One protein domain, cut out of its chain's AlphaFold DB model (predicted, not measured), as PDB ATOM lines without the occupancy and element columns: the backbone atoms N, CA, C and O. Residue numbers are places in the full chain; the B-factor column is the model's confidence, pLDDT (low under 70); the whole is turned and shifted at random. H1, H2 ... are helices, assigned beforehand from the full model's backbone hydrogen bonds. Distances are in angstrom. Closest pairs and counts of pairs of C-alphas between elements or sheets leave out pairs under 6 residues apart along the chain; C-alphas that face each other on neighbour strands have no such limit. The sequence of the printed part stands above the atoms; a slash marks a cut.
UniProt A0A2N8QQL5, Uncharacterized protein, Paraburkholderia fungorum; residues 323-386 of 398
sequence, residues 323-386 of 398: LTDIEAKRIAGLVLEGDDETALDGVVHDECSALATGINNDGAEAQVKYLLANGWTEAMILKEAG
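What this domain is: This is residues 323 to 386 of the 398 residues of an uncharacterized protein of Paraburkholderia fungorum (UniProt A0A2N8QQL5). A small helical body has H4 in its middle, with the long H1 packed on one side of it and the short helical hairpin of H2 and H3 on another, where H3 makes the contact. H5 folds back beside the second half of H1, running the same way. The printed part has 64 residues with five named helices, H1 to H5 in order, and no named strand; its class is all helix. It is compact, with a radius of gyration of the C-alphas of 10.5 A and spans of 26 by 26 by 19 A.

Where its parts are: H1, residues 323 to 337, begins at C-alpha 323 (38.665, 20.636, -19.155) and is 21.7 A long. H2 holds residues 345 to 350, and H3 residues 354 to 361, 11.5 A. H4, residues 364 to 373, is 14.2 A long. H5, residues 378 to 384, ends at C-alpha 384 (21.210, 30.666, -28.247).

How they stand to each other: H4 is the hub. It touches H1 at a steep tilt of 46 degrees, opposite ways; their closest C-alphas, of Ala 332 and Glu 365, are 5.0 A apart. H3 and H4 form a helical hairpin, closest at the C-alphas of Ile 359 and Ala 366, 5.6 A. H2 and H3 form another, at a shallow tilt of 7 degrees, with the C-alphas of Val 348 and Ala 356 closest at 5.6 A. H4 and H5 only just touch, with 3 pairs of C-alphas within 8 A, the closest those of Val 368 and Ile 381 at 7.4 A. H1 touches H5 with residues 331 to 335 alone, at a shallow tilt of 30 degrees; the C-alphas of Val 335 and Leu 382 are closest, 6.7 A. H1 is apart from H2 and H3. Every O i to N i+4 pair is within hydrogen-bond range in H1, H2, H4 and H5; in H3, 3 of 4 are.

The domain as a whole: The C-alphas farthest apart, of Leu 323 and Cys 352, are 27.8 A apart. The printed part has no cut and no long link. The model's pLDDT is under 70 at residue 323 and residues 350 to 357.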
ATOM      1  N   LEU A 323      38.836  19.434 -18.328       53.59
ATOM      2  CA  LEU A 323      38.665  20.636 -19.155       53.59
ATOM      3  C   LEU A 323      37.207  21.125 -19.155       53.59
ATOM      4  O   LEU A 323      36.967  22.328 -19.083       53.59
ATOM      5  N   THR A 324      36.239  20.206 -19.082       72.12
ATOM      6  CA  THR A 324      34.809  20.527 -19.215       72.12
ATOM      7  C   THR A 324      34.238  21.337 -18.050       72.12
ATOM      8  O   THR A 324      33.334  22.135 -18.260       72.12
ATOM      9  N   ASP A 325      34.746  21.179 -16.822       85.44
ATOM     10  CA  ASP A 325      34.226  21.926 -15.663       85.44
ATOM     11  C   ASP A 325      34.674  23.396 -15.662       85.44
ATOM     12  O   ASP A 325      33.902  24.280 -15.293       85.44
ATOM     13  N   ILE A 326      35.915  23.667 -16.079       89.12
ATOM     14  CA  ILE A 326      36.450  25.032 -16.175       89.12
ATOM     15  C   ILE A 326      35.805  25.758 -17.361       89.12
ATOM     16  O   ILE A 326      35.398  26.912 -17.230       89.12
ATOM     17  N   GLU A 327      35.671  25.072 -18.497       89.81
ATOM     18  CA  GLU A 327      35.016  25.606 -19.692       89.81
ATOM     19  C   GLU A 327      33.533  25.879 -19.446       89.81
ATOM     20  O   GLU A 327      33.070  26.979 -19.741       89.81
ATOM     21  N   ALA A 328      32.807  24.945 -18.821       92.44
ATOM     22  CA  ALA A 328      31.395  25.142 -18.524       92.44
ATOM     23  C   ALA A 328      31.155  26.315 -17.570       92.44
ATOM     24  O   ALA A 328      30.260  27.118 -17.810       92.44
ATOM     25  N   LYS A 329      31.985  26.468 -16.530       93.62
ATOM     26  CA  LYS A 329      31.911  27.622 -15.620       93.62
ATOM     27  C   LYS A 329      32.159  28.942 -16.327       93.62
ATOM     28  O   LYS A 329      31.455  29.913 -16.070       93.62
ATOM     29  N   ARG A 330      33.157  28.985 -17.213       94.75
ATOM     30  CA  ARG A 330      33.468  30.193 -17.980       94.75
ATOM     31  C   ARG A 330      32.314  30.571 -18.909       94.75
ATOM     32  O   ARG A 330      31.934  31.732 -18.939       94.75
ATOM     33  N   ILE A 331      31.760  29.605 -19.642       93.25
ATOM     34  CA  ILE A 331      30.648  29.837 -20.574       93.25
ATOM     35  C   ILE A 331      29.379  30.221 -19.809       93.25
ATOM     36  O   ILE A 331      28.714  31.170 -20.197       93.25
ATOM     37  N   ALA A 332      29.080  29.559 -18.689       92.25
ATOM     38  CA  ALA A 332      27.959  29.932 -17.831       92.25
ATOM     39  C   ALA A 332      28.103  31.361 -17.294       92.25
ATOM     40  O   ALA A 332      27.132  32.101 -17.296       92.25
ATOM     41  N   GLY A 333      29.314  31.785 -16.914       92.69
ATOM     42  CA  GLY A 333      29.577  33.176 -16.541       92.69
ATOM     43  C   GLY A 333      29.215  34.168 -17.649       92.69
ATOM     44  O   GLY A 333      28.569  35.167 -17.368       92.69
ATOM     45  N   LEU A 334      29.548  33.855 -18.907       91.81
ATOM     46  CA  LEU A 334      29.162  34.683 -20.055       91.81
ATOM     47  C   LEU A 334      27.643  34.695 -20.270       91.81
ATOM     48  O   LEU A 334      27.087  35.752 -20.529       91.81
ATOM     49  N   VAL A 335      26.974  33.543 -20.132       90.56
ATOM     50  CA  VAL A 335      25.505  33.434 -20.232       90.56
ATOM     51  C   VAL A 335      24.814  34.316 -19.193       90.56
ATOM     52  O   VAL A 335      23.889  35.038 -19.539       90.56
ATOM     53  N   LEU A 336      25.311  34.316 -17.954       90.12
ATOM     54  CA  LEU A 336      24.782  35.131 -16.856       90.12
ATOM     55  C   LEU A 336      25.099  36.634 -16.990       90.12
ATOM     56  O   LEU A 336      24.481  37.450 -16.315       90.12
ATOM     57  N   GLU A 337      26.075  37.013 -17.820       87.38
ATOM     58  CA  GLU A 337      26.334  38.418 -18.171       87.38
ATOM     59  C   GLU A 337      25.342  38.944 -19.223       87.38
ATOM     60  O   GLU A 337      25.177  40.159 -19.350       87.38
ATOM     61  N   GLY A 338      24.677  38.054 -19.968       77.69
ATOM     62  CA  GLY A 338      23.487  38.396 -20.741       77.69
ATOM     63  C   GLY A 338      22.297  38.558 -19.797       77.69
ATOM     64  O   GLY A 338      22.103  37.739 -18.909       77.69
ATOM     65  N   ASP A 339      21.487  39.601 -19.978       75.06
ATOM     66  CA  ASP A 339      20.382  39.974 -19.069       75.06
ATOM     67  C   ASP A 339      19.235  38.928 -18.951       75.06
ATOM     68  O   ASP A 339      18.182  39.233 -18.387       75.06
ATOM     69  N   ASP A 340      19.399  37.710 -19.477       78.38
ATOM     70  CA  ASP A 340      18.377  36.663 -19.491       78.38
ATOM     71  C   ASP A 340      18.950  35.267 -19.183       78.38
ATOM     72  O   ASP A 340      19.357  34.511 -20.068       78.38
ATOM     73  N   GLU A 341      18.920  34.892 -17.901       70.88
ATOM     74  CA  GLU A 341      19.314  33.556 -17.428       70.88
ATOM     75  C   GLU A 341      18.400  32.432 -17.963       70.88
ATOM     76  O   GLU A 341      18.778  31.264 -17.908       70.88
ATOM     77  N   THR A 342      17.214  32.762 -18.492       83.19
ATOM     78  CA  THR A 342      16.220  31.782 -18.966       83.19
ATOM     79  C   THR A 342      16.397  31.407 -20.435       83.19
ATOM     80  O   THR A 342      15.729  30.500 -20.933       83.19
ATOM     81  N   ALA A 343      17.331  32.049 -21.144       83.75
ATOM     82  CA  ALA A 343      17.519  31.841 -22.577       83.75
ATOM     83  C   ALA A 343      17.877  30.384 -22.943       83.75
ATOM     84  O   ALA A 343      17.527  29.913 -24.023       83.75
ATOM     85  N   LEU A 344      18.520  29.637 -22.035       83.88
ATOM     86  CA  LEU A 344      18.843  28.220 -22.244       83.88
ATOM     87  C   LEU A 344      17.736  27.254 -21.788       83.88
ATOM     88  O   LEU A 344      17.775  26.079 -22.168       83.88
ATOM     89  N   ASP A 345      16.732  27.721 -21.038       84.38
ATOM     90  CA  ASP A 345      15.656  26.868 -20.516       84.38
ATOM     91  C   ASP A 345      14.861  26.228 -21.654       84.38
ATOM     92  O   ASP A 345      14.551  25.039 -21.586       84.38
ATOM     93  N   GLY A 346      14.568  26.997 -22.711       78.50
ATOM     94  CA  GLY A 346      13.810  26.527 -23.875       78.50
ATOM     95  C   GLY A 346      14.502  25.380 -24.612       78.50
ATOM     96  O   GLY A 346      13.874  24.370 -24.915       78.50
ATOM     97  N   VAL A 347      15.819  25.482 -24.807       80.00
ATOM     98  CA  VAL A 347      16.604  24.458 -25.514       80.00
ATOM     99  C   VAL A 347      16.760  23.187 -24.693       80.00
ATOM    100  O   VAL A 347      16.656  22.088 -25.233       80.00
ATOM    101  N   VAL A 348      16.956  23.314 -23.381       78.81
ATOM    102  CA  VAL A 348      17.027  22.145 -22.499       78.81
ATOM    103  C   VAL A 348      15.639  21.500 -22.342       78.81
ATOM    104  O   VAL A 348      15.547  20.276 -22.253       78.81
ATOM    105  N   HIS A 349      14.546  22.278 -22.371       70.69
ATOM    106  CA  HIS A 349      13.169  21.767 -22.297       70.69
ATOM    107  C   HIS A 349      12.710  21.007 -23.546       70.69
ATOM    108  O   HIS A 349      12.006  20.001 -23.405       70.69
ATOM    109  N   ASP A 350      13.105  21.448 -24.742       66.31
ATOM    110  CA  ASP A 350      12.687  20.827 -26.005       66.31
ATOM    111  C   ASP A 350      13.184  19.376 -26.153       66.31
ATOM    112  O   ASP A 350      12.579  18.578 -26.871       66.31
ATOM    113  N   GLU A 351      14.200  18.972 -25.385       60.56
ATOM    114  CA  GLU A 351      14.671  17.583 -25.320       60.56
ATOM    115  C   GLU A 351      13.794  16.655 -24.439       60.56
ATOM    116  O   GLU A 351      14.114  15.479 -24.265       60.56
ATOM    117  N   CYS A 352      12.657  17.147 -23.919       50.62
ATOM    118  CA  CYS A 352      11.530  16.382 -23.352       50.62
ATOM    119  C   CYS A 352      11.909  15.177 -22.460       50.62
ATOM    120  O   CYS A 352      11.386  14.070 -22.625       50.62
ATOM    121  N   SER A 353      12.777  15.381 -21.465       60.47
ATOM    122  CA  SER A 353      13.117  14.351 -20.472       60.47
ATOM    123  C   SER A 353      12.995  14.872 -19.035       60.47
ATOM    124  O   SER A 353      13.219  16.046 -18.761       60.47
ATOM    125  N   ALA A 354      12.688  13.989 -18.075       53.06
ATOM    126  CA  ALA A 354      12.717  14.334 -16.644       53.06
ATOM    127  C   ALA A 354      14.110  14.820 -16.178       53.06
ATOM    128  O   ALA A 354      14.230  15.517 -15.171       53.06
ATOM    129  N   LEU A 355      15.158  14.472 -16.936       62.75
ATOM    130  CA  LEU A 355      16.527  14.940 -16.742       62.75
ATOM    131  C   LEU A 355      16.648  16.452 -17.014       62.75
ATOM    132  O   LEU A 355      17.285  17.152 -16.230       62.75
ATOM    133  N   ALA A 356      15.978  16.961 -18.055       68.12
ATOM    134  CA  ALA A 356      15.973  18.377 -18.427       68.12
ATOM    135  C   ALA A 356      15.414  19.278 -17.315       68.12
ATOM    136  O   ALA A 356      15.995  20.312 -16.992       68.12
ATOM    137  N   THR A 357      14.334  18.849 -16.651       66.75
ATOM    138  CA  THR A 357      13.762  19.589 -15.513       66.75
ATOM    139  C   THR A 357      14.733  19.670 -14.334       66.75
ATOM    140  O   THR A 357      14.780  20.683 -13.645       66.75
ATOM    141  N   GLY A 358      15.527  18.623 -14.085       70.38
ATOM    142  CA  GLY A 358      16.565  18.658 -13.052       70.38
ATOM    143  C   GLY A 358      17.685  19.643 -13.389       70.38
ATOM    144  O   GLY A 358      18.082  20.429 -12.537       70.38
ATOM    145  N   ILE A 359      18.135  19.637 -14.643       79.25
ATOM    146  CA  ILE A 359      19.231  20.484 -15.128       79.25
ATOM    147  C   ILE A 359      18.858  21.972 -15.093       79.25
ATOM    148  O   ILE A 359      19.672  22.775 -14.645       79.25
ATOM    149  N   ASN A 360      17.629  22.338 -15.475       75.94
ATOM    150  CA  ASN A 360      17.176  23.737 -15.441       75.94
ATOM    151  C   ASN A 360      17.114  24.307 -14.021       75.94
ATOM    152  O   ASN A 360      17.439  25.468 -13.793       75.94
ATOM    153  N   ASN A 361      16.779  23.475 -13.034       80.31
ATOM    154  CA  ASN A 361      16.749  23.903 -11.634       80.31
ATOM    155  C   ASN A 361      18.147  24.028 -10.998       80.31
ATOM    156  O   ASN A 361      18.275  24.641  -9.938       80.31
ATOM    157  N   ASP A 362      19.182  23.458 -11.621       84.19
ATOM    158  CA  ASP A 362      20.562  23.483 -11.122       84.19
ATOM    159  C   ASP A 362      21.376  24.684 -11.682       84.19
ATOM    160  O   ASP A 362      22.551  24.852 -11.341       84.19
ATOM    161  N   GLY A 363      20.745  25.546 -12.495       89.12
ATOM    162  CA  GLY A 363      21.283  26.819 -12.993       89.12
ATOM    163  C   GLY A 363      22.144  26.725 -14.262       89.12
ATOM    164  O   GLY A 363      22.431  25.642 -14.778       89.12
ATOM    165  N   ALA A 364      22.608  27.882 -14.751       90.25
ATOM    166  CA  ALA A 364      23.305  28.013 -16.039       90.25
ATOM    167  C   ALA A 364      24.547  27.107 -16.183       90.25
ATOM    168  O   ALA A 364      24.806  26.569 -17.258       90.25
ATOM    169  N   GLU A 365      25.308  26.865 -15.107       92.94
ATOM    170  CA  GLU A 365      26.465  25.954 -15.155       92.94
ATOM    171  C   GLU A 365      26.046  24.509 -15.480       92.94
ATOM    172  O   GLU A 365      26.727  23.827 -16.250       92.94
ATOM    173  N   ALA A 366      24.927  24.033 -14.925       89.25
ATOM    174  CA  ALA A 366      24.422  22.689 -15.189       89.25
ATOM    175  C   ALA A 366      23.907  22.553 -16.628       89.25
ATOM    176  O   ALA A 366      24.210  21.560 -17.297       89.25
ATOM    177  N   GLN A 367      23.209  23.576 -17.126       90.44
ATOM    178  CA  GLN A 367      22.719  23.642 -18.506       90.44
ATOM    179  C   GLN A 367      23.870  23.622 -19.515       90.44
ATOM    180  O   GLN A 367      23.879  22.810 -20.437       90.44
ATOM    181  N   VAL A 368      24.907  24.432 -19.295       92.94
ATOM    182  CA  VAL A 368      26.091  24.462 -20.162       92.94
ATOM    183  C   VAL A 368      26.828  23.121 -20.152       92.94
ATOM    184  O   VAL A 368      27.220  22.632 -21.213       92.94
ATOM    185  N   LYS A 369      26.990  22.476 -18.986       92.75
ATOM    186  CA  LYS A 369      27.602  21.135 -18.907       92.75
ATOM    187  C   LYS A 369      26.826  20.105 -19.712       92.75
ATOM    188  O   LYS A 369      27.437  19.275 -20.382       92.75
ATOM    189  N   TYR A 370      25.500  20.159 -19.640       90.12
ATOM    190  CA  TYR A 370      24.634  19.271 -20.395       90.12
ATOM    191  C   TYR A 370      24.772  19.485 -21.908       90.12
ATOM    192  O   TYR A 370      24.973  18.522 -22.644       90.12
ATOM    193  N   LEU A 371      24.749  20.736 -22.372       91.19
ATOM    194  CA  LEU A 371      24.880  21.062 -23.794       91.19
ATOM    195  C   LEU A 371      26.257  20.655 -24.347       91.19
ATOM    196  O   LEU A 371      26.335  20.013 -25.395       91.19
ATOM    197  N   LEU A 372      27.342  20.932 -23.613       92.06
ATOM    198  CA  LEU A 372      28.695  20.495 -23.989       92.06
ATOM    199  C   LEU A 372      28.801  18.962 -24.072       92.06
ATOM    200  O   LEU A 372      29.408  18.435 -25.002       92.06
ATOM    201  N   ALA A 373      28.185  18.237 -23.130       87.94
ATOM    202  CA  ALA A 373      28.160  16.774 -23.145       87.94
ATOM    203  C   ALA A 373      27.377  16.201 -24.342       87.94
ATOM    204  O   ALA A 373      27.702  15.112 -24.811       87.94
ATOM    205  N   ASN A 374      26.405  16.953 -24.868       87.06
ATOM    206  CA  ASN A 374      25.643  16.622 -26.076       87.06
ATOM    207  C   ASN A 374      26.270  17.186 -27.367       87.06
ATOM    208  O   ASN A 374      25.634  17.212 -28.418       87.06
ATOM    209  N   GLY A 375      27.534  17.623 -27.313       92.88
ATOM    210  CA  GLY A 375      28.302  18.026 -28.492       92.88
ATOM    211  C   GLY A 375      28.038  19.450 -28.983       92.88
ATOM    212  O   GLY A 375      28.480  19.800 -30.079       92.88
ATOM    213  N   TRP A 376      27.356  20.287 -28.198       93.12
ATOM    214  CA  TRP A 376      27.221  21.703 -28.525       93.12
ATOM    215  C   TRP A 376      28.565  22.415 -28.389       93.12
ATOM    216  O   TRP A 376      29.340  22.166 -27.468       93.12
ATOM    217  N   THR A 377      28.835  23.340 -29.308       94.69
ATOM    218  CA  THR A 377      30.006  24.220 -29.213       94.69
ATOM    219  C   THR A 377      29.674  25.465 -28.395       94.69
ATOM    220  O   THR A 377      28.524  25.901 -28.366       94.69
ATOM    221  N   GLU A 378      30.678  26.098 -27.787       94.38
ATOM    222  CA  GLU A 378      30.503  27.379 -27.081       94.38
ATOM    223  C   GLU A 378      29.783  28.429 -27.938       94.38
ATOM    224  O   GLU A 378      28.872  29.095 -27.461       94.38
ATOM    225  N   ALA A 379      30.139  28.544 -29.221       93.44
ATOM    226  CA  ALA A 379      29.514  29.505 -30.126       93.44
ATOM    227  C   ALA A 379      28.011  29.245 -30.328       93.44
ATOM    228  O   ALA A 379      27.250  30.190 -30.510       93.44
ATOM    229  N   MET A 380      27.578  27.980 -30.293       93.94
ATOM    230  CA  MET A 380      26.159  27.623 -30.370       93.94
ATOM    231  C   MET A 380      25.428  27.996 -29.081       93.94
ATOM    232  O   MET A 380      24.362  28.594 -29.155       93.94
ATOM    233  N   ILE A 381      26.031  27.699 -27.926       93.88
ATOM    234  CA  ILE A 381      25.464  28.013 -26.609       93.88
ATOM    235  C   ILE A 381      25.309  29.531 -26.440       93.88
ATOM    236  O   ILE A 381      24.239  30.000 -26.072       93.88
ATOM    237  N   LEU A 382      26.348  30.311 -26.762       93.19
ATOM    238  CA  LEU A 382      26.306  31.774 -26.649       93.19
ATOM    239  C   LEU A 382      25.300  32.400 -27.618       93.19
ATOM    240  O   LEU A 382      24.559  33.295 -27.229       93.19
ATOM    241  N   LYS A 383      25.226  31.899 -28.857       92.88
ATOM    242  CA  LYS A 383      24.247  32.374 -29.841       92.88
ATOM    243  C   LYS A 383      22.811  32.156 -29.362       92.88
ATOM    244  O   LYS A 383      21.979  33.038 -29.555       92.88
ATOM    245  N   GLU A 384      22.533  30.998 -28.774       93.81
ATOM    246  CA  GLU A 384      21.210  30.666 -28.247       93.81
ATOM    247  C   GLU A 384      20.851  31.526 -27.032       93.81
ATOM    248  O   GLU A 384      19.738  32.028 -26.934       93.81
ATOM    249  N   ALA A 385      21.838  31.811 -26.181       92.06
ATOM    250  CA  ALA A 385      21.712  32.766 -25.086       92.06
ATOM    251  C   ALA A 385      21.598  34.239 -25.546       92.06
ATOM    252  O   ALA A 385      21.607  35.147 -24.719       92.06
ATOM    253  N   GLY A 386      21.537  34.514 -26.856       92.62
ATOM    254  CA  GLY A 386      21.461  35.873 -27.397       92.62
ATOM    255  C   GLY A 386      22.756  36.684 -27.267       92.62
ATOM    256  O   GLY A 386      22.741  37.899 -27.467       92.62
TER     257      GLY A 386